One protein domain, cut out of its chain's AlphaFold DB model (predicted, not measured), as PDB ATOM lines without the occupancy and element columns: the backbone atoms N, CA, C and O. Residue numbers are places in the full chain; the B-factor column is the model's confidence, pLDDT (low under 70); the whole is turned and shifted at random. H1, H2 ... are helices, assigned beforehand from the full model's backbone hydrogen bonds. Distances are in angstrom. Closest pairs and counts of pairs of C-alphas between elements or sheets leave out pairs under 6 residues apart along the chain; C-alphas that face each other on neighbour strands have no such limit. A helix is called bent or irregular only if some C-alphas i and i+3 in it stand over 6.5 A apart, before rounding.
ATOM      1  N   PRO A  37     110.259  91.357 143.617       59.09
ATOM      2  CA  PRO A  37     109.128  91.480 142.696       59.09
ATOM      3  C   PRO A  37     109.505  92.264 141.436       59.09
ATOM      4  O   PRO A  37     110.144  93.314 141.521       59.09
ATOM      5  N   ALA A  38     109.111  91.753 140.270       75.19
ATOM      6  CA  ALA A  38     109.396  92.401 138.998       75.19
ATOM      7  C   ALA A  38     108.603  93.714 138.890       75.19
ATOM      8  O   ALA A  38     107.384  93.697 138.732       75.19
ATOM      9  N   LEU A  39     109.306  94.843 138.999       88.38
ATOM     10  CA  LEU A  39     108.756  96.178 138.765       88.38
ATOM     11  C   LEU A  39     108.417  96.368 137.283       88.38
ATOM     12  O   LEU A  39     109.042  95.749 136.414       88.38
ATOM     13  N   LYS A  40     107.478  97.266 136.977       93.06
ATOM     14  CA  LYS A  40     107.324  97.798 135.614       93.06
ATOM     15  C   LYS A  40     108.478  98.743 135.259       93.06
ATOM     16  O   LYS A  40     109.225  99.181 136.133       93.06
ATOM     17  N   ALA A  41     108.651  99.052 133.974       93.00
ATOM     18  CA  ALA A  41     109.773  99.874 133.514       93.00
ATOM     19  C   ALA A  41     109.732 101.308 134.070       93.00
ATOM     20  O   ALA A  41     110.761 101.848 134.461       93.00
ATOM     21  N   ASP A  42     108.548 101.908 134.161       93.44
ATOM     22  CA  ASP A  42     108.329 103.228 134.757       93.44
ATOM     23  C   ASP A  42     108.561 103.233 136.276       93.44
ATOM     24  O   ASP A  42     109.195 104.145 136.806       93.44
ATOM     25  N   GLU A  43     108.127 102.189 136.980       94.31
ATOM     26  CA  GLU A  43     108.414 102.002 138.408       94.31
ATOM     27  C   GLU A  43     109.918 101.838 138.674       94.31
ATOM     28  O   GLU A  43     110.458 102.480 139.577       94.31
ATOM     29  N   ALA A  44     110.614 101.027 137.871       92.94
ATOM     30  CA  ALA A  44     112.065 100.862 137.947       92.94
ATOM     31  C   ALA A  44     112.803 102.178 137.653       92.94
ATOM     32  O   ALA A  44     113.753 102.531 138.357       92.94
ATOM     33  N   ALA A  45     112.314 102.955 136.683       91.88
ATOM     34  CA  ALA A  45     112.830 104.286 136.400       91.88
ATOM     35  C   ALA A  45     112.680 105.227 137.598       91.88
ATOM     36  O   ALA A  45     113.631 105.922 137.956       91.88
ATOM     37  N   LEU A  46     111.536 105.207 138.284       92.00
ATOM     38  CA  LEU A  46     111.350 105.987 139.509       92.00
ATOM     39  C   LEU A  46     112.254 105.529 140.648       92.00
ATOM     40  O   LEU A  46     112.749 106.378 141.388       92.00
ATOM     41  N   VAL A  47     112.476 104.221 140.798       89.94
ATOM     42  CA  VAL A  47     113.413 103.686 141.794       89.94
ATOM     43  C   VAL A  47     114.817 104.233 141.558       89.94
ATOM     44  O   VAL A  47     115.417 104.736 142.504       89.94
ATOM     45  N   LEU A  48     115.310 104.205 140.319       88.31
ATOM     46  CA  LEU A  48     116.635 104.729 139.987       88.31
ATOM     47  C   LEU A  48     116.726 106.243 140.234       88.31
ATOM     48  O   LEU A  48     117.619 106.708 140.938       88.31
ATOM     49  N   GLN A  49     115.780 107.008 139.685       86.75
ATOM     50  CA  GLN A  49     115.799 108.472 139.735       86.75
ATOM     51  C   GLN A  49     115.647 109.007 141.161       86.75
ATOM     52  O   GLN A  49     116.472 109.785 141.640       86.75
ATOM     53  N   ARG A  50     114.605 108.552 141.864       88.31
ATOM     54  CA  ARG A  50     114.333 109.009 143.227       88.31
ATOM     55  C   ARG A  50     115.286 108.384 144.224       88.31
ATOM     56  O   ARG A  50     115.634 109.061 145.175       88.31
ATOM     57  N   GLY A  51     115.720 107.142 144.020       84.44
ATOM     58  CA  GLY A  51     116.703 106.501 144.892       84.44
ATOM     59  C   GLY A  51     118.011 107.286 144.930       84.44
ATOM     60  O   GLY A  51     118.505 107.585 146.010       84.44
ATOM     61  N   LEU A  52     118.513 107.726 143.773       84.19
ATOM     62  CA  LEU A  52     119.713 108.565 143.717       84.19
ATOM     63  C   LEU A  52     119.461 109.969 144.288       84.19
ATOM     64  O   LEU A  52     120.221 110.407 145.149       84.19
ATOM     65  N   GLY A  53     118.363 110.633 143.910       82.56
ATOM     66  CA  GLY A  53     118.024 111.958 144.451       82.56
ATOM     67  C   GLY A  53     117.774 111.975 145.967       82.56
ATOM     68  O   GLY A  53     118.166 112.910 146.658       82.56
ATOM     69  N   GLN A  54     117.178 110.913 146.514       87.25
ATOM     70  CA  GLN A  54     116.908 110.737 147.950       87.25
ATOM     71  C   GLN A  54     118.071 110.076 148.698       87.25
ATOM     72  O   GLN A  54     117.983 109.883 149.910       87.25
ATOM     73  N   ARG A  55     119.161 109.745 147.993       85.06
ATOM     74  CA  ARG A  55     120.366 109.103 148.542       85.06
ATOM     75  C   ARG A  55     120.093 107.719 149.157       85.06
ATOM     76  O   ARG A  55     120.837 107.254 150.016       85.06
ATOM     77  N   ASP A  56     119.052 107.038 148.688       89.25
ATOM     78  CA  ASP A  56     118.693 105.666 149.049       89.25
ATOM     79  C   ASP A  56     119.362 104.677 148.083       89.25
ATOM     80  O   ASP A  56     118.736 104.068 147.209       89.25
ATOM     81  N   LEU A  57     120.684 104.545 148.220       89.88
ATOM     82  CA  LEU A  57     121.473 103.653 147.371       89.88
ATOM     83  C   LEU A  57     121.135 102.176 147.578       89.88
ATOM     84  O   LEU A  57     121.291 101.394 146.645       89.88
ATOM     85  N   ALA A  58     120.647 101.780 148.756       90.56
ATOM     86  CA  ALA A  58     120.216 100.405 148.997       90.56
ATOM     87  C   ALA A  58     119.041 100.030 148.088       90.56
ATOM     88  O   ALA A  58     119.025  98.954 147.496       90.56
ATOM     89  N   LYS A  59     118.084 100.945 147.918       89.88
ATOM     90  CA  LYS A  59     116.951 100.740 147.016       89.88
ATOM     91  C   LYS A  59     117.359 100.733 145.544       89.88
ATOM     92  O   LYS A  59     116.798  99.962 144.766       89.88
ATOM     93  N   VAL A  60     118.341 101.554 145.163       90.12
ATOM     94  CA  VAL A  60     118.937 101.512 143.815       90.12
ATOM     95  C   VAL A  60     119.614 100.162 143.585       90.12
ATOM     96  O   VAL A  60     119.349  99.517 142.573       90.12
ATOM     97  N   TRP A  61     120.414  99.699 144.551       91.56
ATOM     98  CA  TRP A  61     121.070  98.393 144.526       91.56
ATOM     99  C   TRP A  61     120.060  97.254 144.368       91.56
ATOM    100  O   TRP A  61     120.188  96.451 143.447       91.56
ATOM    101  N   ASP A  62     119.007  97.233 145.189       91.38
ATOM    102  CA  ASP A  62     117.934  96.227 145.160       91.38
ATOM    103  C   ASP A  62     117.150  96.216 143.824       91.38
ATOM    104  O   ASP A  62     116.463  95.238 143.496       91.38
ATOM    105  N   GLY A  63     117.240  97.300 143.045       87.88
ATOM    106  CA  GLY A  63     116.666  97.435 141.707       87.88
ATOM    107  C   GLY A  63     117.520  96.846 140.579       87.88
ATOM    108  O   GLY A  63     116.975  96.568 139.509       87.88
ATOM    109  N   LEU A  64     118.820  96.628 140.804       91.31
ATOM    110  CA  LEU A  64     119.738  96.113 139.786       91.31
ATOM    111  C   LEU A  64     119.431  94.648 139.412       91.31
ATOM    112  O   LEU A  64     118.954  93.878 140.255       91.31
ATOM    113  N   PRO A  65     119.736  94.226 138.165       93.31
ATOM    114  CA  PRO A  65     119.770  92.815 137.792       93.31
ATOM    115  C   PRO A  65     120.653  92.031 138.769       93.31
ATOM    116  O   PRO A  65     121.749  92.500 139.094       93.31
ATOM    117  N   PRO A  66     120.252  90.844 139.250       92.06
ATOM    118  CA  PRO A  66     121.059  90.193 140.270       92.06
ATOM    119  C   PRO A  66     122.390  89.637 139.723       92.06
ATOM    120  O   PRO A  66     123.339  89.526 140.494       92.06
ATOM    121  N   ALA A  67     122.540  89.417 138.402       90.19
ATOM    122  CA  ALA A  67     123.866  89.207 137.797       90.19
ATOM    123  C   ALA A  67     124.791  90.413 137.991       90.19
ATOM    124  O   ALA A  67     125.973  90.241 138.257       90.19
ATOM    125  N   TRP A  68     124.260  91.634 137.905       94.12
ATOM    126  CA  TRP A  68     125.046  92.858 138.053       94.12
ATOM    127  C   TRP A  68     125.454  93.094 139.506       94.12
ATOM    128  O   TRP A  68     126.595  93.460 139.788       94.12
ATOM    129  N   GLN A  69     124.548  92.816 140.447       92.56
ATOM    130  CA  GLN A  69     124.882  92.802 141.874       92.56
ATOM    131  C   GLN A  69     126.015  91.804 142.159       92.56
ATOM    132  O   GLN A  69     126.958  92.119 142.892       92.56
ATOM    133  N   GLN A  70     125.945  90.618 141.548       93.44
ATOM    134  CA  GLN A  70     126.967  89.586 141.672       93.44
ATOM    135  C   GLN A  70     128.287  89.994 141.012       93.44
ATOM    136  O   GLN A  70     129.330  89.778 141.616       93.44
ATOM    137  N   ASP A  71     128.262  90.596 139.821       92.75
ATOM    138  CA  ASP A  71     129.460  91.074 139.124       92.75
ATOM    139  C   ASP A  71     130.250  92.055 139.999       92.75
ATOM    140  O   ASP A  71     131.450  91.876 140.204       92.75
ATOM    141  N   VAL A  72     129.569  93.058 140.564       91.31
ATOM    142  CA  VAL A  72     130.186  94.042 141.467       91.31
ATOM    143  C   VAL A  72     130.711  93.371 142.731       91.31
ATOM    144  O   VAL A  72     131.844  93.620 143.141       91.31
ATOM    145  N   THR A  73     129.907  92.500 143.342       90.56
ATOM    146  CA  THR A  73     130.286  91.811 144.581       90.56
ATOM    147  C   THR A  73     131.515  90.930 144.371       90.56
ATOM    148  O   THR A  73     132.488  91.032 145.117       90.56
ATOM    149  N   ALA A  74     131.510  90.115 143.317       91.00
ATOM    150  CA  ALA A  74     132.614  89.234 142.968       91.00
ATOM    151  C   ALA A  74     133.881  90.023 142.624       91.00
ATOM    152  O   ALA A  74     134.966  89.620 143.026       91.00
ATOM    153  N   LEU A  75     133.753  91.164 141.939       90.75
ATOM    154  CA  LEU A  75     134.892  92.017 141.617       90.75
ATOM    155  C   LEU A  75     135.596  92.535 142.882       90.75
ATOM    156  O   LEU A  75     136.821  92.465 142.984       90.75
ATOM    157  N   VAL A  76     134.828  93.024 143.858       89.19
ATOM    158  CA  VAL A  76     135.375  93.519 145.132       89.19
ATOM    159  C   VAL A  76     135.999  92.382 145.946       89.19
ATOM    160  O   VAL A  76     137.081  92.545 146.514       89.19
ATOM    161  N   GLN A  77     135.362  91.212 145.973       92.38
ATOM    162  CA  GLN A  77     135.882  90.044 146.687       92.38
ATOM    163  C   GLN A  77     137.148  89.463 146.029       92.38
ATOM    164  O   GLN A  77     138.072  89.056 146.739       92.38
ATOM    165  N   ASP A  78     137.236  89.458 144.695       89.44
ATOM    166  CA  ASP A  78     138.433  89.014 143.962       89.44
ATOM    167  C   ASP A  78     139.600  89.980 144.190       89.44
ATOM    168  O   ASP A  78     140.704  89.550 144.532       89.44
ATOM    169  N   PHE A  79     139.337  91.293 144.139       90.00
ATOM    170  CA  PHE A  79     140.303  92.304 144.574       90.00
ATOM    171  C   PHE A  79     140.850  91.978 145.973       90.00
ATOM    172  O   PHE A  79     142.064  91.901 146.178       90.00
ATOM    173  N   ALA A  80     139.956  91.755 146.938       89.44
ATOM    174  CA  ALA A  80     140.319  91.531 148.334       89.44
ATOM    175  C   ALA A  80     141.127  90.242 148.538       89.44
ATOM    176  O   ALA A  80     141.991  90.164 149.412       89.44
ATOM    177  N   SER A  81     140.851  89.227 147.723       92.19
ATOM    178  CA  SER A  81     141.533  87.934 147.776       92.19
ATOM    179  C   SER A  81     142.958  88.002 147.227       92.19
ATOM    180  O   SER A  81     143.815  87.230 147.658       92.19
ATOM    181  N   ARG A  82     143.224  88.928 146.300       88.38
ATOM    182  CA  ARG A  82     144.537  89.114 145.661       88.38
ATOM    183  C   ARG A  82     145.386  90.202 146.310       88.38
ATOM    184  O   ARG A  82     146.599  90.230 146.114       88.38
ATOM    185  N   MET A  83     144.764  91.107 147.056       85.56
ATOM    186  CA  MET A  83     145.460  92.215 147.692       85.56
ATOM    187  C   MET A  83     146.359  91.741 148.839       85.56
ATOM    188  O   MET A  83     145.981  90.914 149.669       85.56
ATOM    189  N   ASP A  84     147.558  92.316 148.915       87.25
ATOM    190  CA  ASP A  84     148.487  92.040 150.002       87.25
ATOM    191  C   ASP A  84     147.979  92.640 151.329       87.25
ATOM    192  O   ASP A  84     147.773  93.858 151.409       87.25
ATOM    193  N   PRO A  85     147.833  91.836 152.399       90.88
ATOM    194  CA  PRO A  85     147.310  92.325 153.670       90.88
ATOM    195  C   PRO A  85     148.154  93.422 154.314       90.88
ATOM    196  O   PRO A  85     147.600  94.329 154.935       90.88
ATOM    197  N   ALA A  86     149.483  93.369 154.181       88.25
ATOM    198  CA  ALA A  86     150.350  94.374 154.786       88.25
ATOM    199  C   ALA A  86     150.192  95.725 154.080       88.25
ATOM    200  O   ALA A  86     150.087  96.748 154.754       88.25
ATOM    201  N   VAL A  87     150.106  95.723 152.744       85.94
ATOM    202  CA  VAL A  87     149.811  96.935 151.962       85.94
ATOM    203  C   VAL A  87     148.440  97.487 152.335       85.94
ATOM    204  O   VAL A  87     148.346  98.646 152.734       85.94
ATOM    205  N   TRP A  88     147.391  96.660 152.272       87.31
ATOM    206  CA  TRP A  88     146.021  97.122 152.501       87.31
ATOM    207  C   TRP A  88     145.821  97.702 153.896       87.31
ATOM    208  O   TRP A  88     145.355  98.832 154.047       87.31
ATOM    209  N   ASN A  89     146.225  96.954 154.924       90.06
ATOM    210  CA  ASN A  89     146.036  97.365 156.310       90.06
ATOM    211  C   ASN A  89     146.827  98.634 156.626       90.06
ATOM    212  O   ASN A  89     146.343  99.496 157.363       90.06
ATOM    213  N   ARG A  90     148.025  98.780 156.043       87.06
ATOM    214  CA  ARG A  90     148.826  99.993 156.200       87.06
ATOM    215  C   ARG A  90     148.164 101.183 155.516       87.06
ATOM    216  O   ARG A  90     148.016 102.217 156.158       87.06
ATOM    217  N   THR A  91     147.709 101.034 154.274       86.31
ATOM    218  CA  THR A  91     146.982 102.087 153.552       86.31
ATOM    219  C   THR A  91     145.707 102.499 154.288       86.31
ATOM    220  O   THR A  91     145.471 103.692 154.460       86.31
ATOM    221  N   ALA A  92     144.919 101.544 154.785       87.75
ATOM    222  CA  ALA A  92     143.716 101.822 155.565       87.75
ATOM    223  C   ALA A  92     144.029 102.570 156.872       87.75
ATOM    224  O   ALA A  92     143.333 103.522 157.226       87.75
ATOM    225  N   ALA A  93     145.095 102.184 157.579       90.81
ATOM    226  CA  ALA A  93     145.541 102.885 158.783       90.81
ATOM    227  C   ALA A  93     145.985 104.326 158.478       90.81
ATOM    228  O   ALA A  93     145.570 105.250 159.179       90.81
ATOM    229  N   THR A  94     146.766 104.530 157.415       89.19
ATOM    230  CA  THR A  94     147.179 105.863 156.953       89.19
ATOM    231  C   THR A  94     145.972 106.710 156.547       89.19
ATOM    232  O   THR A  94     145.897 107.873 156.928       89.19
ATOM    233  N   ALA A  95     144.988 106.137 155.845       86.31
ATOM    234  CA  ALA A  95     143.756 106.837 155.478       86.31
ATOM    235  C   ALA A  95     142.971 107.297 156.717       86.31
ATOM    236  O   ALA A  95     142.605 108.466 156.806       86.31
ATOM    237  N   ARG A  96     142.790 106.424 157.719       92.88
ATOM    238  CA  ARG A  96     142.150 106.795 158.996       92.88
ATOM    239  C   ARG A  96     142.917 107.889 159.729       92.88
ATOM    240  O   ARG A  96     142.297 108.822 160.231       92.88
ATOM    241  N   LYS A  97     144.254 107.805 159.768       93.62
ATOM    242  CA  LYS A  97     145.100 108.857 160.352       93.62
ATOM    243  C   LYS A  97     144.898 110.182 159.615       93.62
ATOM    244  O   LYS A  97     144.677 111.194 160.266       93.62
ATOM    245  N   ALA A  98     144.921 110.174 158.282       90.56
ATOM    246  CA  ALA A  98     144.718 111.374 157.473       90.56
ATOM    247  C   ALA A  98     143.353 112.015 157.748       90.56
ATOM    248  O   ALA A  98     143.280 113.213 158.011       90.56
ATOM    249  N   THR A  99     142.281 111.221 157.771       90.19
ATOM    250  CA  THR A  99     140.946 111.709 158.136       90.19
ATOM    251  C   THR A  99     140.906 112.260 159.563       90.19
ATOM    252  O   THR A  99     140.300 113.305 159.784       90.19
ATOM    253  N   GLY A 100     141.560 111.600 160.524       94.25
ATOM    254  CA  GLY A 100     141.677 112.091 161.900       94.25
ATOM    255  C   GLY A 100     142.359 113.457 161.968       94.25
ATOM    256  O   GLY A 100     141.808 114.387 162.542       94.25
ATOM    257  N   VAL A 101     143.493 113.618 161.278       92.69
ATOM    258  CA  VAL A 101     144.202 114.904 161.177       92.69
ATOM    259  C   VAL A 101     143.314 115.986 160.576       92.69
ATOM    260  O   VAL A 101     143.272 117.089 161.110       92.69
ATOM    261  N   LEU A 102     142.592 115.691 159.492       91.06
ATOM    262  CA  LEU A 102     141.679 116.658 158.877       91.06
ATOM    263  C   LEU A 102     140.587 117.095 159.870       91.06
ATOM    264  O   LEU A 102     140.367 118.284 160.077       91.06
ATOM    265  N   LYS A 103     139.963 116.152 160.577       94.50
ATOM    266  CA  LYS A 103     138.962 116.478 161.604       94.50
ATOM    267  C   LYS A 103     139.542 117.334 162.733       94.50
ATOM    268  O   LYS A 103     138.984 118.380 163.059       94.50
ATOM    269  N   ASP A 104     140.673 116.919 163.292       96.31
ATOM    270  CA  ASP A 104     141.261 117.542 164.480       96.31
ATOM    271  C   ASP A 104     141.906 118.899 164.172       96.31
ATOM    272  O   ASP A 104     141.922 119.798 165.015       96.31
ATOM    273  N   LYS A 105     142.442 119.065 162.957       93.44
ATOM    274  CA  LYS A 105     143.120 120.287 162.493       93.44
ATOM    275  C   LYS A 105     142.263 121.127 161.562       93.44
ATOM    276  O   LYS A 105     142.792 122.017 160.903       93.44
ATOM    277  N   ARG A 106     140.946 120.909 161.554       92.12
ATOM    278  CA  ARG A 106     139.977 121.664 160.750       92.12
ATOM    279  C   ARG A 106     140.220 123.173 160.775       92.12
ATOM    280  O   ARG A 106     140.233 123.793 159.721       92.12
ATOM    281  N   ALA A 107     140.409 123.758 161.962       90.88
ATOM    282  CA  ALA A 107     140.660 125.196 162.093       90.88
ATOM    283  C   ALA A 107     141.939 125.610 161.352       90.88
ATOM    284  O   ALA A 107     141.894 126.490 160.507       90.88
ATOM    285  N   PHE A 108     143.048 124.896 161.574       90.12
ATOM    286  CA  PHE A 108     144.312 125.223 160.911       90.12
ATOM    287  C   PHE A 108     144.281 125.016 159.402       90.12
ATOM    288  O   PHE A 108     144.949 125.726 158.657       90.12
ATOM    289  N   VAL A 109     143.505 124.033 158.954       86.62
ATOM    290  CA  VAL A 109     143.263 123.784 157.538       86.62
ATOM    291  C   VAL A 109     142.504 124.948 156.902       86.62
ATOM    292  O   VAL A 109     142.933 125.436 155.861       86.62
ATOM    293  N   LEU A 110     141.402 125.387 157.513       85.88
ATOM    294  CA  LEU A 110     140.568 126.465 156.976       85.88
ATOM    295  C   LEU A 110     141.256 127.833 157.040       85.88
ATOM    296  O   LEU A 110     141.058 128.646 156.146       85.88
ATOM    297  N   ASP A 111     142.098 128.059 158.047       85.62
ATOM    298  CA  ASP A 111     142.853 129.305 158.214       85.62
ATOM    299  C   ASP A 111     144.173 129.313 157.402       85.62
ATOM    300  O   ASP A 111     144.882 130.322 157.349       85.62
ATOM    301  N   GLY A 112     144.538 128.180 156.788       77.56
ATOM    302  CA  GLY A 112     145.830 127.965 156.143       77.56
ATOM    303  C   GLY A 112     145.888 128.435 154.677       77.56
ATOM    304  O   GLY A 112     145.035 128.066 153.866       77.56
ATOM    305  N   PRO A 113     146.962 129.133 154.253       68.44
ATOM    306  CA  PRO A 113     147.069 129.711 152.906       68.44
ATOM    307  C   PRO A 113     147.182 128.669 151.778       68.44
ATOM    308  O   PRO A 113     146.940 128.980 150.617       68.44
ATOM    309  N   ALA A 114     147.570 127.429 152.093       59.97
ATOM    310  CA  ALA A 114     147.759 126.365 151.103       59.97
ATOM    311  C   ALA A 114     146.457 125.638 150.722       59.97
ATOM    312  O   ALA A 114     146.364 125.107 149.618       59.97
ATOM    313  N   ILE A 115     145.468 125.601 151.622       54.84
ATOM    314  CA  ILE A 115     144.153 125.004 151.350       54.84
ATOM    315  C   ILE A 115     143.184 126.059 150.822       54.84
ATOM    316  O   ILE A 115     142.356 125.705 149.986       54.84
ATOM    317  N   GLY A 116     143.391 127.336 151.170       51.66
ATOM    318  CA  GLY A 116     142.847 128.470 150.417       51.66
ATOM    319  C   GLY A 116     143.039 128.275 148.913       51.66
ATOM    320  O   GLY A 116     142.064 128.200 148.200       51.66
ATOM    321  N   LEU A 117     144.245 127.946 148.434       46.38
ATOM    322  CA  LEU A 117     144.487 127.704 146.998       46.38
ATOM    323  C   LEU A 117     143.703 126.514 146.382       46.38
ATOM    324  O   LEU A 117     143.432 126.503 145.185       46.38
ATOM    325  N   ALA A 118     143.376 125.482 147.170       52.00
ATOM    326  CA  ALA A 118     142.634 124.305 146.700       52.00
ATOM    327  C   ALA A 118     141.107 124.483 146.801       52.00
ATOM    328  O   ALA A 118     140.365 123.883 146.022       52.00
ATOM    329  N   LEU A 119     140.649 125.296 147.757       54.12
ATOM    330  CA  LEU A 119     139.249 125.652 147.988       54.12
ATOM    331  C   LEU A 119     138.868 127.015 147.390       54.12
ATOM    332  O   LEU A 119     137.681 127.295 147.360       54.12
ATOM    333  N   ASP A 120     139.810 127.796 146.847       50.75
ATOM    334  CA  ASP A 120     139.647 129.129 146.213       50.75
ATOM    335  C   ASP A 120     138.695 129.104 145.001       50.75
ATOM    336  O   ASP A 120     138.300 130.137 144.466       50.75
ATOM    337  N   LEU A 121     138.303 127.907 144.556       51.38
ATOM    338  CA  LEU A 121     137.191 127.688 143.628       51.38
ATOM    339  C   LEU A 121     135.812 127.936 144.277       51.38
ATOM    340  O   LEU A 121     134.798 127.932 143.582       51.38
ATOM    341  N   LEU A 122     135.761 128.127 145.593       57.44
ATOM    342  CA  LEU A 122     134.577 128.381 146.400       57.44
ATOM    343  C   LEU A 122     134.777 129.693 147.169       57.44
ATOM    344  O   LEU A 122     135.834 129.931 147.736       57.44
ATOM    345  N   ASP A 123     133.740 130.531 147.216       65.94
ATOM    346  CA  ASP A 123     133.701 131.714 148.090       65.94
ATOM    347  C   ASP A 123     133.997 131.302 149.552       65.94
ATOM    348  O   ASP A 123     133.497 130.266 150.009       65.94
ATOM    349  N   ASP A 124     134.762 132.119 150.289       67.94
ATOM    350  CA  ASP A 124     135.135 131.945 151.705       67.94
ATOM    351  C   ASP A 124     133.973 131.463 152.591       67.94
ATOM    352  O   ASP A 124     134.158 130.675 153.521       67.94
ATOM    353  N   LYS A 125     132.738 131.895 152.300       74.88
ATOM    354  CA  LYS A 125     131.543 131.490 153.065       74.88
ATOM    355  C   LYS A 125     131.170 130.014 152.905       74.88
ATOM    356  O   LYS A 125     130.518 129.456 153.787       74.88
ATOM    357  N   ARG A 126     131.529 129.391 151.781       79.69
ATOM    358  CA  ARG A 126     131.200 127.996 151.435       79.69
ATOM    359  C   ARG A 126     132.329 127.031 151.805       79.69
ATOM    360  O   ARG A 126     132.059 125.844 151.994       79.69
ATOM    361  N   ALA A 127     133.556 127.529 151.973       81.50
ATOM    362  CA  ALA A 127     134.728 126.719 152.295       81.50
ATOM    363  C   ALA A 127     134.558 125.828 153.549       81.50
ATOM    364  O   ALA A 127     134.891 124.645 153.463       81.50
ATOM    365  N   PRO A 128     133.970 126.291 154.676       86.88
ATOM    366  CA  PRO A 128     133.764 125.432 155.844       86.88
ATOM    367  C   PRO A 128     132.825 124.249 155.574       86.88
ATOM    368  O   PRO A 128     133.123 123.127 155.972       86.88
ATOM    369  N   ALA A 129     131.714 124.482 154.868       87.81
ATOM    370  CA  ALA A 129     130.756 123.430 154.531       87.81
ATOM    371  C   ALA A 129     131.345 122.437 153.518       87.81
ATOM    372  O   ALA A 129     131.180 121.227 153.668       87.81
ATOM    373  N   ALA A 130     132.094 122.932 152.526       84.44
ATOM    374  CA  ALA A 130     132.790 122.086 151.559       84.44
ATOM    375  C   ALA A 130     133.812 121.185 152.242       84.44
ATOM    376  O   ALA A 130     133.888 119.986 151.973       84.44
ATOM    377  N   TYR A 131     134.574 121.765 153.164       86.88
ATOM    378  CA  TYR A 131     135.537 121.031 153.957       86.88
ATOM    379  C   TYR A 131     134.872 119.917 154.767       86.88
ATOM    380  O   TYR A 131     135.298 118.764 154.692       86.88
ATOM    381  N   ASP A 132     133.797 120.235 155.488       91.69
ATOM    382  CA  ASP A 132     133.080 119.262 156.313       91.69
ATOM    383  C   ASP A 132     132.493 118.125 155.472       91.69
ATOM    384  O   ASP A 132     132.643 116.951 155.823       91.69
ATOM    385  N   ALA A 133     131.895 118.451 154.324       89.25
ATOM    386  CA  ALA A 133     131.359 117.474 153.386       89.25
ATOM    387  C   ALA A 133     132.447 116.534 152.844       89.25
ATOM    388  O   ALA A 133     132.268 115.310 152.830       89.25
ATOM    389  N   LEU A 134     133.592 117.096 152.445       86.19
ATOM    390  CA  LEU A 134     134.745 116.353 151.943       86.19
ATOM    391  C   LEU A 134     135.311 115.408 153.012       86.19
ATOM    392  O   LEU A 134     135.516 114.219 152.753       86.19
ATOM    393  N   VAL A 135     135.525 115.918 154.228       89.88
ATOM    394  CA  VAL A 135     136.044 115.130 155.353       89.88
ATOM    395  C   VAL A 135     135.067 114.026 155.746       89.88
ATOM    396  O   VAL A 135     135.503 112.901 155.986       89.88
ATOM    397  N   ALA A 136     133.758 114.297 155.754       92.12
ATOM    398  CA  ALA A 136     132.736 113.284 156.008       92.12
ATOM    399  C   ALA A 136     132.761 112.153 154.963       92.12
ATOM    400  O   ALA A 136     132.611 110.983 155.323       92.12
ATOM    401  N   GLY A 137     133.017 112.474 153.691       88.25
ATOM    402  CA  GLY A 137     133.111 111.483 152.616       88.25
ATOM    403  C   GLY A 137     134.326 110.572 152.781       88.25
ATOM    404  O   GLY A 137     134.205 109.346 152.727       88.25
ATOM    405  N   PHE A 138     135.494 111.157 153.066       87.44
ATOM    406  CA  PHE A 138     136.698 110.381 153.374       87.44
ATOM    407  C   PHE A 138     136.535 109.533 154.632       87.44
ATOM    408  O   PHE A 138     136.968 108.384 154.657       87.44
ATOM    409  N   ASP A 139     135.887 110.070 155.661       92.69
ATOM    410  CA  ASP A 139     135.624 109.350 156.901       92.69
ATOM    411  C   ASP A 139     134.700 108.152 156.716       92.69
ATOM    412  O   ASP A 139     134.976 107.078 157.258       92.69
ATOM    413  N   ALA A 140     133.645 108.317 155.916       92.69
ATOM    414  CA  ALA A 140     132.739 107.234 155.570       92.69
ATOM    415  C   ALA A 140     133.490 106.075 154.910       92.69
ATOM    416  O   ALA A 140     133.222 104.925 155.243       92.69
ATOM    417  N   LEU A 141     134.459 106.362 154.036       88.81
ATOM    418  CA  LEU A 141     135.284 105.348 153.375       88.81
ATOM    419  C   LEU A 141     136.324 104.735 154.319       88.81
ATOM    420  O   LEU A 141     136.402 103.510 154.425       88.81
ATOM    421  N   ALA A 142     137.090 105.559 155.036       89.94
ATOM    422  CA  ALA A 142     138.174 105.117 155.919       89.94
ATOM    423  C   ALA A 142     137.683 104.248 157.093       89.94
ATOM    424  O   ALA A 142     138.431 103.417 157.621       89.94
ATOM    425  N   ASN A 143     136.418 104.410 157.484       91.75
ATOM    426  CA  ASN A 143     135.773 103.631 158.538       91.75
ATOM    427  C   ASN A 143     134.712 102.648 158.015       91.75
ATOM    428  O   ASN A 143     133.951 102.093 158.806       91.75
ATOM    429  N   SER A 144     134.667 102.410 156.700       91.94
ATOM    430  CA  SER A 144     133.808 101.381 156.098       91.94
ATOM    431  C   SER A 144     134.442  99.992 156.127       91.94
ATOM    432  O   SER A 144     135.635  99.822 156.394       91.94
ATOM    433  N   GLU A 145     133.640  98.998 155.760       87.81
ATOM    434  CA  GLU A 145     134.076  97.657 155.385       87.81
ATOM    435  C   GLU A 145     135.122  97.647 154.267       87.81
ATOM    436  O   GLU A 145     135.905  96.707 154.215       87.81
ATOM    437  N   LEU A 146     135.212  98.689 153.428       89.25
ATOM    438  CA  LEU A 146     136.255  98.768 152.406       89.25
ATOM    439  C   LEU A 146     137.642  98.906 153.034       89.25
ATOM    440  O   LEU A 146     138.612  98.368 152.527       89.25
ATOM    441  N   ALA A 147     137.763  99.585 154.172       90.00
ATOM    442  CA  ALA A 147     139.046  99.778 154.844       90.00
ATOM    443  C   ALA A 147     139.498  98.548 155.665       90.00
ATOM    444  O   ALA A 147     140.439  98.638 156.459       90.00
ATOM    445  N   ASP A 148     138.822  97.411 155.520       93.25
ATOM    446  CA  ASP A 148     139.084  96.168 156.239       93.25
ATOM    447  C   ASP A 148     139.145  95.017 155.231       93.25
ATOM    448  O   ASP A 148     138.149  94.675 154.596       93.25
ATOM    449  N   LEU A 149     140.333  94.431 155.054       91.38
ATOM    450  CA  LEU A 149     140.539  93.426 154.011       91.38
ATOM    451  C   LEU A 149     139.684  92.172 154.225       91.38
ATOM    452  O   LEU A 149     139.227  91.566 153.258       91.38
ATOM    453  N   GLU A 150     139.455  91.779 155.477       94.38
ATOM    454  CA  GLU A 150     138.667  90.585 155.780       94.38
ATOM    455  C   GLU A 150     137.181  90.831 155.530       94.38
ATOM    456  O   GLU A 150     136.496  89.961 154.991       94.38
ATOM    457  N   LYS A 151     136.686  92.041 155.819       94.44
ATOM    458  CA  LYS A 151     135.316  92.423 155.444       94.44
ATOM    459  C   LYS A 151     135.149  92.574 153.935       94.44
ATOM    460  O   LYS A 151     134.118  92.169 153.411       94.44
ATOM    461  N   LEU A 152     136.156  93.081 153.224       90.31
ATOM    462  CA  LEU A 152     136.153  93.160 151.760       90.31
ATOM    463  C   LEU A 152     136.038  91.782 151.087       90.31
ATOM    464  O   LEU A 152     135.333  91.638 150.091       90.31
ATOM    465  N   LYS A 153     136.679  90.743 151.635       92.62
ATOM    466  CA  LYS A 153     136.522  89.359 151.138       92.62
ATOM    467  C   LYS A 153     135.097  88.828 151.296       92.62
ATOM    468  O   LYS A 153     134.710  87.899 150.598       92.62
ATOM    469  N   GLN A 154     134.330  89.414 152.208       95.19
ATOM    470  CA  GLN A 154     132.926  89.102 152.467       95.19
ATOM    471  C   GLN A 154     132.023  90.271 152.064       95.19
ATOM    472  O   GLN A 154     130.971  90.472 152.668       95.19
ATOM    473  N   PHE A 155     132.458  91.072 151.083       93.69
ATOM    474  CA  PHE A 155     131.772  92.303 150.721       93.69
ATOM    475  C   PHE A 155     130.297  92.045 150.418       93.69
ATOM    476  O   PHE A 155     129.959  91.144 149.649       93.69
ATOM    477  N   ASP A 156     129.447  92.872 151.018       92.44
ATOM    478  CA  ASP A 156     128.011  92.920 150.792       92.44
ATOM    479  C   ASP A 156     127.684  94.290 150.189       92.44
ATOM    480  O   ASP A 156     127.653  95.310 150.883       92.44
ATOM    481  N   GLY A 157     127.447  94.310 148.874       90.06
ATOM    482  CA  GLY A 157     127.169  95.548 148.146       90.06
ATOM    483  C   GLY A 157     125.901  96.257 148.610       90.06
ATOM    484  O   GLY A 157     125.839  97.487 148.569       90.06
ATOM    485  N   ARG A 158     124.917  95.518 149.134       94.06
ATOM    486  CA  ARG A 158     123.690  96.105 149.672       94.06
ATOM    487  C   ARG A 158     123.956  96.785 151.010       94.06
ATOM    488  O   ARG A 158     123.485  97.902 151.230       94.06
ATOM    489  N   ALA A 159     124.692  96.121 151.903       94.38
ATOM    490  CA  ALA A 159     125.091  96.700 153.185       94.38
ATOM    491  C   ALA A 159     125.949  97.956 152.976       94.38
ATOM    492  O   ALA A 159     125.689  98.985 153.606       94.38
ATOM    493  N   PHE A 160     126.880  97.908 152.020       92.31
ATOM    494  CA  PHE A 160     127.676  99.066 151.621       92.31
ATOM    495  C   PHE A 160     126.813 100.210 151.106       92.31
ATOM    496  O   PHE A 160     126.937 101.338 151.589       92.31
ATOM    497  N   ALA A 161     125.906  99.926 150.170       91.50
ATOM    498  CA  ALA A 161     124.988 100.910 149.614       91.50
ATOM    499  C   ALA A 161     124.122 101.565 150.705       91.50
ATOM    500  O   ALA A 161     123.967 102.783 150.708       91.50
ATOM    501  N   ALA A 162     123.622 100.787 151.669       93.38
ATOM    502  CA  ALA A 162     122.843 101.292 152.804       93.38
ATOM    503  C   ALA A 162     123.677 102.087 153.828       93.38
ATOM    504  O   ALA A 162     123.135 102.908 154.569       93.38
ATOM    505  N   GLY A 163     124.979 101.810 153.911       94.12
ATOM    506  CA  GLY A 163     125.885 102.354 154.913       94.12
ATOM    507  C   GLY A 163     126.846 103.390 154.338       94.12
ATOM    508  O   GLY A 163     126.508 104.563 154.175       94.12
ATOM    509  N   ALA A 164     128.091 102.968 154.109       91.00
ATOM    510  CA  ALA A 164     129.169 103.861 153.696       91.00
ATOM    511  C   ALA A 164     128.919 104.501 152.323       91.00
ATOM    512  O   ALA A 164     129.156 105.698 152.171       91.00
ATOM    513  N   GLY A 165     128.369 103.754 151.364       87.94
ATOM    514  CA  GLY A 165     128.013 104.265 150.041       87.94
ATOM    515  C   GLY A 165     127.029 105.434 150.112       87.94
ATOM    516  O   GLY A 165     127.277 106.478 149.511       87.94
ATOM    517  N   ALA A 166     125.949 105.310 150.894       89.62
ATOM    518  CA  ALA A 166     124.971 106.389 151.063       89.62
ATOM    519  C   ALA A 166     125.594 107.655 151.675       89.62
ATOM    520  O   ALA A 166     125.279 108.766 151.250       89.62
ATOM    521  N   ARG A 167     126.517 107.506 152.637       90.25
ATOM    522  CA  ARG A 167     127.233 108.649 153.233       90.25
ATOM    523  C   ARG A 167     128.172 109.324 152.237       90.25
ATOM    524  O   ARG A 167     128.212 110.547 152.193       90.25
ATOM    525  N   VAL A 168     128.878 108.548 151.414       88.38
ATOM    526  CA  VAL A 168     129.728 109.090 150.342       88.38
ATOM    527  C   VAL A 168     128.893 109.867 149.330       88.38
ATOM    528  O   VAL A 168     129.255 110.989 148.979       88.38
ATOM    529  N   LEU A 169     127.749 109.321 148.906       84.75
ATOM    530  CA  LEU A 169     126.831 110.033 148.019       84.75
ATOM    531  C   LEU A 169     126.282 111.305 148.674       84.75
ATOM    532  O   LEU A 169     126.184 112.330 148.009       84.75
ATOM    533  N   ALA A 170     125.958 111.270 149.969       88.31
ATOM    534  CA  ALA A 170     125.521 112.457 150.698       88.31
ATOM    535  C   ALA A 170     126.601 113.548 150.714       88.31
ATOM    536  O   ALA A 170     126.293 114.695 150.405       88.31
ATOM    537  N   SER A 171     127.860 113.192 150.974       86.75
ATOM    538  CA  SER A 171     128.996 114.116 150.884       86.75
ATOM    539  C   SER A 171     129.177 114.696 149.482       86.75
ATOM    540  O   SER A 171     129.395 115.896 149.340       86.75
ATOM    541  N   ALA A 172     129.060 113.872 148.438       84.31
ATOM    542  CA  ALA A 172     129.136 114.341 147.056       84.31
ATOM    543  C   ALA A 172     127.975 115.289 146.707       84.31
ATOM    544  O   ALA A 172     128.187 116.311 146.059       84.31
ATOM    545  N   ALA A 173     126.762 114.979 147.173       82.75
ATOM    546  CA  ALA A 173     125.583 115.816 146.989       82.75
ATOM    547  C   ALA A 173     125.738 117.174 147.690       82.75
ATOM    548  O   ALA A 173     125.469 118.206 147.078       82.75
ATOM    549  N   GLU A 174     126.222 117.174 148.933       86.50
ATOM    550  CA  GLU A 174     126.520 118.381 149.710       86.50
ATOM    551  C   GLU A 174     127.542 119.255 148.969       86.50
ATOM    552  O   GLU A 174     127.249 120.405 148.663       86.50
ATOM    553  N   LEU A 175     128.687 118.682 148.571       83.31
ATOM    554  CA  LEU A 175     129.722 119.379 147.795       83.31
ATOM    555  C   LEU A 175     129.177 119.957 146.490       83.31
ATOM    556  O   LEU A 175     129.478 121.096 146.139       83.31
ATOM    557  N   SER A 176     128.362 119.181 145.775       81.00
ATOM    558  CA  SER A 176     127.756 119.629 144.527       81.00
ATOM    559  C   SER A 176     126.826 120.826 144.748       81.00
ATOM    560  O   SER A 176     126.850 121.755 143.946       81.00
ATOM    561  N   GLY A 177     126.067 120.850 145.850       82.62
ATOM    562  CA  GLY A 177     125.139 121.936 146.188       82.62
ATOM    563  C   GLY A 177     125.806 123.243 146.598       82.62
ATOM    564  O   GLY A 177     125.144 124.275 146.675       82.62
ATOM    565  N   LEU A 178     127.121 123.235 146.816       80.62
ATOM    566  CA  LEU A 178     127.892 124.448 147.081       80.62
ATOM    567  C   LEU A 178     128.250 125.216 145.804       80.62
ATOM    568  O   LEU A 178     128.753 126.336 145.899       80.62
ATOM    569  N   SER A 179     127.983 124.658 144.621       76.31
ATOM    570  CA  SER A 179     128.133 125.346 143.339       76.31
ATOM    571  C   SER A 179     126.782 125.466 142.637       76.31
ATOM    572  O   SER A 179     126.094 124.471 142.417       76.31
ATOM    573  N   GLU A 180     126.419 126.692 142.257       70.44
ATOM    574  CA  GLU A 180     125.160 126.984 141.553       70.44
ATOM    575  C   GLU A 180     125.143 126.389 140.136       70.44
ATOM    576  O   GLU A 180     124.080 126.029 139.635       70.44
ATOM    577  N   ASP A 181     126.319 126.182 139.536       73.56
ATOM    578  CA  ASP A 181     126.480 125.603 138.197       73.56
ATOM    579  C   ASP A 181     126.631 124.071 138.216       73.56
ATOM    580  O   ASP A 181     126.919 123.443 137.192       73.56
ATOM    581  N   SER A 182     126.471 123.431 139.379       76.00
ATOM    582  CA  SER A 182     126.661 121.987 139.478       76.00
ATOM    583  C   SER A 182     125.529 121.216 138.800       76.00
ATOM    584  O   SER A 182     124.393 121.134 139.288       76.00
ATOM    585  N   SER A 183     125.872 120.561 137.690       75.12
ATOM    586  CA  SER A 183     124.987 119.626 136.992       75.12
ATOM    587  C   SER A 183     124.598 118.441 137.876       75.12
ATOM    588  O   SER A 183     123.453 118.000 137.823       75.12
ATOM    589  N   LEU A 184     125.507 117.965 138.735       74.00
ATOM    590  CA  LEU A 184     125.241 116.870 139.669       74.00
ATOM    591  C   LEU A 184     124.218 117.272 140.735       74.00
ATOM    592  O   LEU A 184     123.276 116.521 140.973       74.00
ATOM    593  N   HIS A 185     124.370 118.453 141.341       78.00
ATOM    594  CA  HIS A 185     123.413 118.944 142.336       78.00
ATOM    595  C   HIS A 185     122.020 119.085 141.732       78.00
ATOM    596  O   HIS A 185     121.051 118.522 142.238       78.00
ATOM    597  N   THR A 186     121.957 119.775 140.593       78.75
ATOM    598  CA  THR A 186     120.723 119.990 139.841       78.75
ATOM    599  C   THR A 186     120.055 118.662 139.496       78.75
ATOM    600  O   THR A 186     118.852 118.497 139.688       78.75
ATOM    601  N   TRP A 187     120.834 117.689 139.028       79.50
ATOM    602  CA  TRP A 187     120.338 116.366 138.671       79.50
ATOM    603  C   TRP A 187     119.833 115.575 139.886       79.50
ATOM    604  O   TRP A 187     118.779 114.946 139.789       79.50
ATOM    605  N   LEU A 188     120.525 115.622 141.031       78.81
ATOM    606  CA  LEU A 188     120.110 114.939 142.264       78.81
ATOM    607  C   LEU A 188     118.813 115.532 142.830       78.81
ATOM    608  O   LEU A 188     117.860 114.790 143.086       78.81
ATOM    609  N   GLU A 189     118.748 116.858 142.961       81.88
ATOM    610  CA  GLU A 189     117.559 117.573 143.439       81.88
ATOM    611  C   GLU A 189     116.350 117.271 142.550       81.88
ATOM    612  O   GLU A 189     115.302 116.825 143.023       81.88
ATOM    613  N   ARG A 190     116.508 117.407 141.229       80.56
ATOM    614  CA  ARG A 190     115.441 117.118 140.260       80.56
ATOM    615  C   ARG A 190     115.097 115.632 140.194       80.56
ATOM    616  O   ARG A 190     113.945 115.272 139.955       80.56
ATOM    617  N   GLY A 191     116.064 114.742 140.412       82.38
ATOM    618  CA  GLY A 191     115.841 113.296 140.479       82.38
ATOM    619  C   GLY A 191     114.839 112.920 141.573       82.38
ATOM    620  O   GLY A 191     113.991 112.046 141.367       82.38
ATOM    621  N   SER A 192     114.853 113.642 142.699       83.69
ATOM    622  CA  SER A 192     113.898 113.442 143.797       83.69
ATOM    623  C   SER A 192     112.444 113.758 143.403       83.69
ATOM    624  O   SER A 192     111.516 113.119 143.908       83.69
ATOM    625  N   THR A 193     112.240 114.673 142.445       88.56
ATOM    626  CA  THR A 193     110.918 115.084 141.936       88.56
ATOM    627  C   THR A 193     110.483 114.316 140.688       88.56
ATOM    628  O   THR A 193     109.383 114.539 140.172       88.56
TER     629      THR A 193
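Overview. This is residues 37 to 193 of the 317 residues of an uncharacterized protein of Planctomycetes bacterium (UniProt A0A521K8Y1). The model is a flat slab of helices: H4, H7 and H9 lie side by side as one layer, neighbours running opposite ways, and H3 with the short H8 lies at one end of it. On the side of H9 away from H7 are the helical hairpin H1 and H2 and the last helix, H10, while the short H5 and H6 lie at a corner near the first residues of H7. The printed part has 157 residues with ten named helices, H1 to H10 along the chain, and no named strand; the class is all helix, and the helix packing is part aligned, part crossed. It is only just compact, close to loose, with a radius of gyration of the C-alphas of 18.0 A, and spans 54 by 45 by 17 A.

Arrangement. H9, residues 157 to 177, is the hub, touching four helices. It has a kink of 42 degrees near residue 164 and is only just irregular, with C-alphas 162 and 165 6.6 A apart. H7, residues 127 to 142, touches it at a shallow tilt of 14 degrees, opposite ways; the closest C-alphas, of Gly 137 and Val 168, are 4.7 A apart. H4, residues 85 to 104, touches residues 135 to 142 of H7 at a shallow tilt of 26 degrees, opposite ways, with the closest C-alphas, of Arg 96 and Ala 142, 5.3 A apart. H4 and H9 are apart. H3, residues 66 to 82, is about perpendicular to H9 at 87 degrees and only just touches it, with 3 pairs of C-alphas within 8 A, the closest those of Thr 73 and Gly 157, 6.0 A. H8, residues 149 to 153, touches residues 76 to 81 of H3, with the closest C-alphas, of Gln 77 and Lys 153, 4.5 A apart. H2, residues 57 to 63, touches residues 157 to 166 of H9 at a steep tilt of 55 degrees, closest at the C-alphas of Ala 58 and Ala 162, 4.7 A. H1, residues 41 to 53, and H2 are a hairpin at a shallow tilt of 12 degrees, closest at the C-alphas of Leu 48 and Val 60, 5.5 A. H10, residues 183 to 192, touches residues 49 to 53 of H1, closest at the C-alphas of Gly 53 and Leu 188, 4.2 A, and residues 173 to 177 of H9, closest at those of Ser 176 and His 185, 4.9 A. H5, residues 106 to 110, only just touches H7, with 3 pairs within 8 A, the closest C-alphas those of Leu 110 and Pro 128, 7.0 A. H6, residues 113 to 119, is close to H5 but not clearly touching, with the C-alphas of Val 109 and Ile 115 closest at 6.4 A. Every O i to N i+4 pair is within hydrogen-bond range in H1, H2, H3, H4, H5, H7, H8 and H10, but 15 of 17 in H9 and 1 of 3 in H6, where 2 of 4 O i to N i+3 pairs are.

Along the chain. From first to last C-alpha, H9 measures 26.5 A, H4 28.1 A, H3 24.1 A, H7 22.2 A and H1 18.3 A. H9 runs from C-alpha 157 at (127.169, 95.548, 148.146) to C-alpha 177 at (125.139, 121.936, 146.188). H1 begins at C-alpha 41, (109.773, 99.874, 133.514).

Size, cuts and confidence. The two C-alphas farthest apart, of Pro 37 and Pro 113, are 54.8 A apart. The printed part has no cut and no long link; H6 to H7 and H7 to H8 are short, the other links tight. The mean pLDDT of the printed part is 85.6, with residue 37 and residues 113 to 124 under 70.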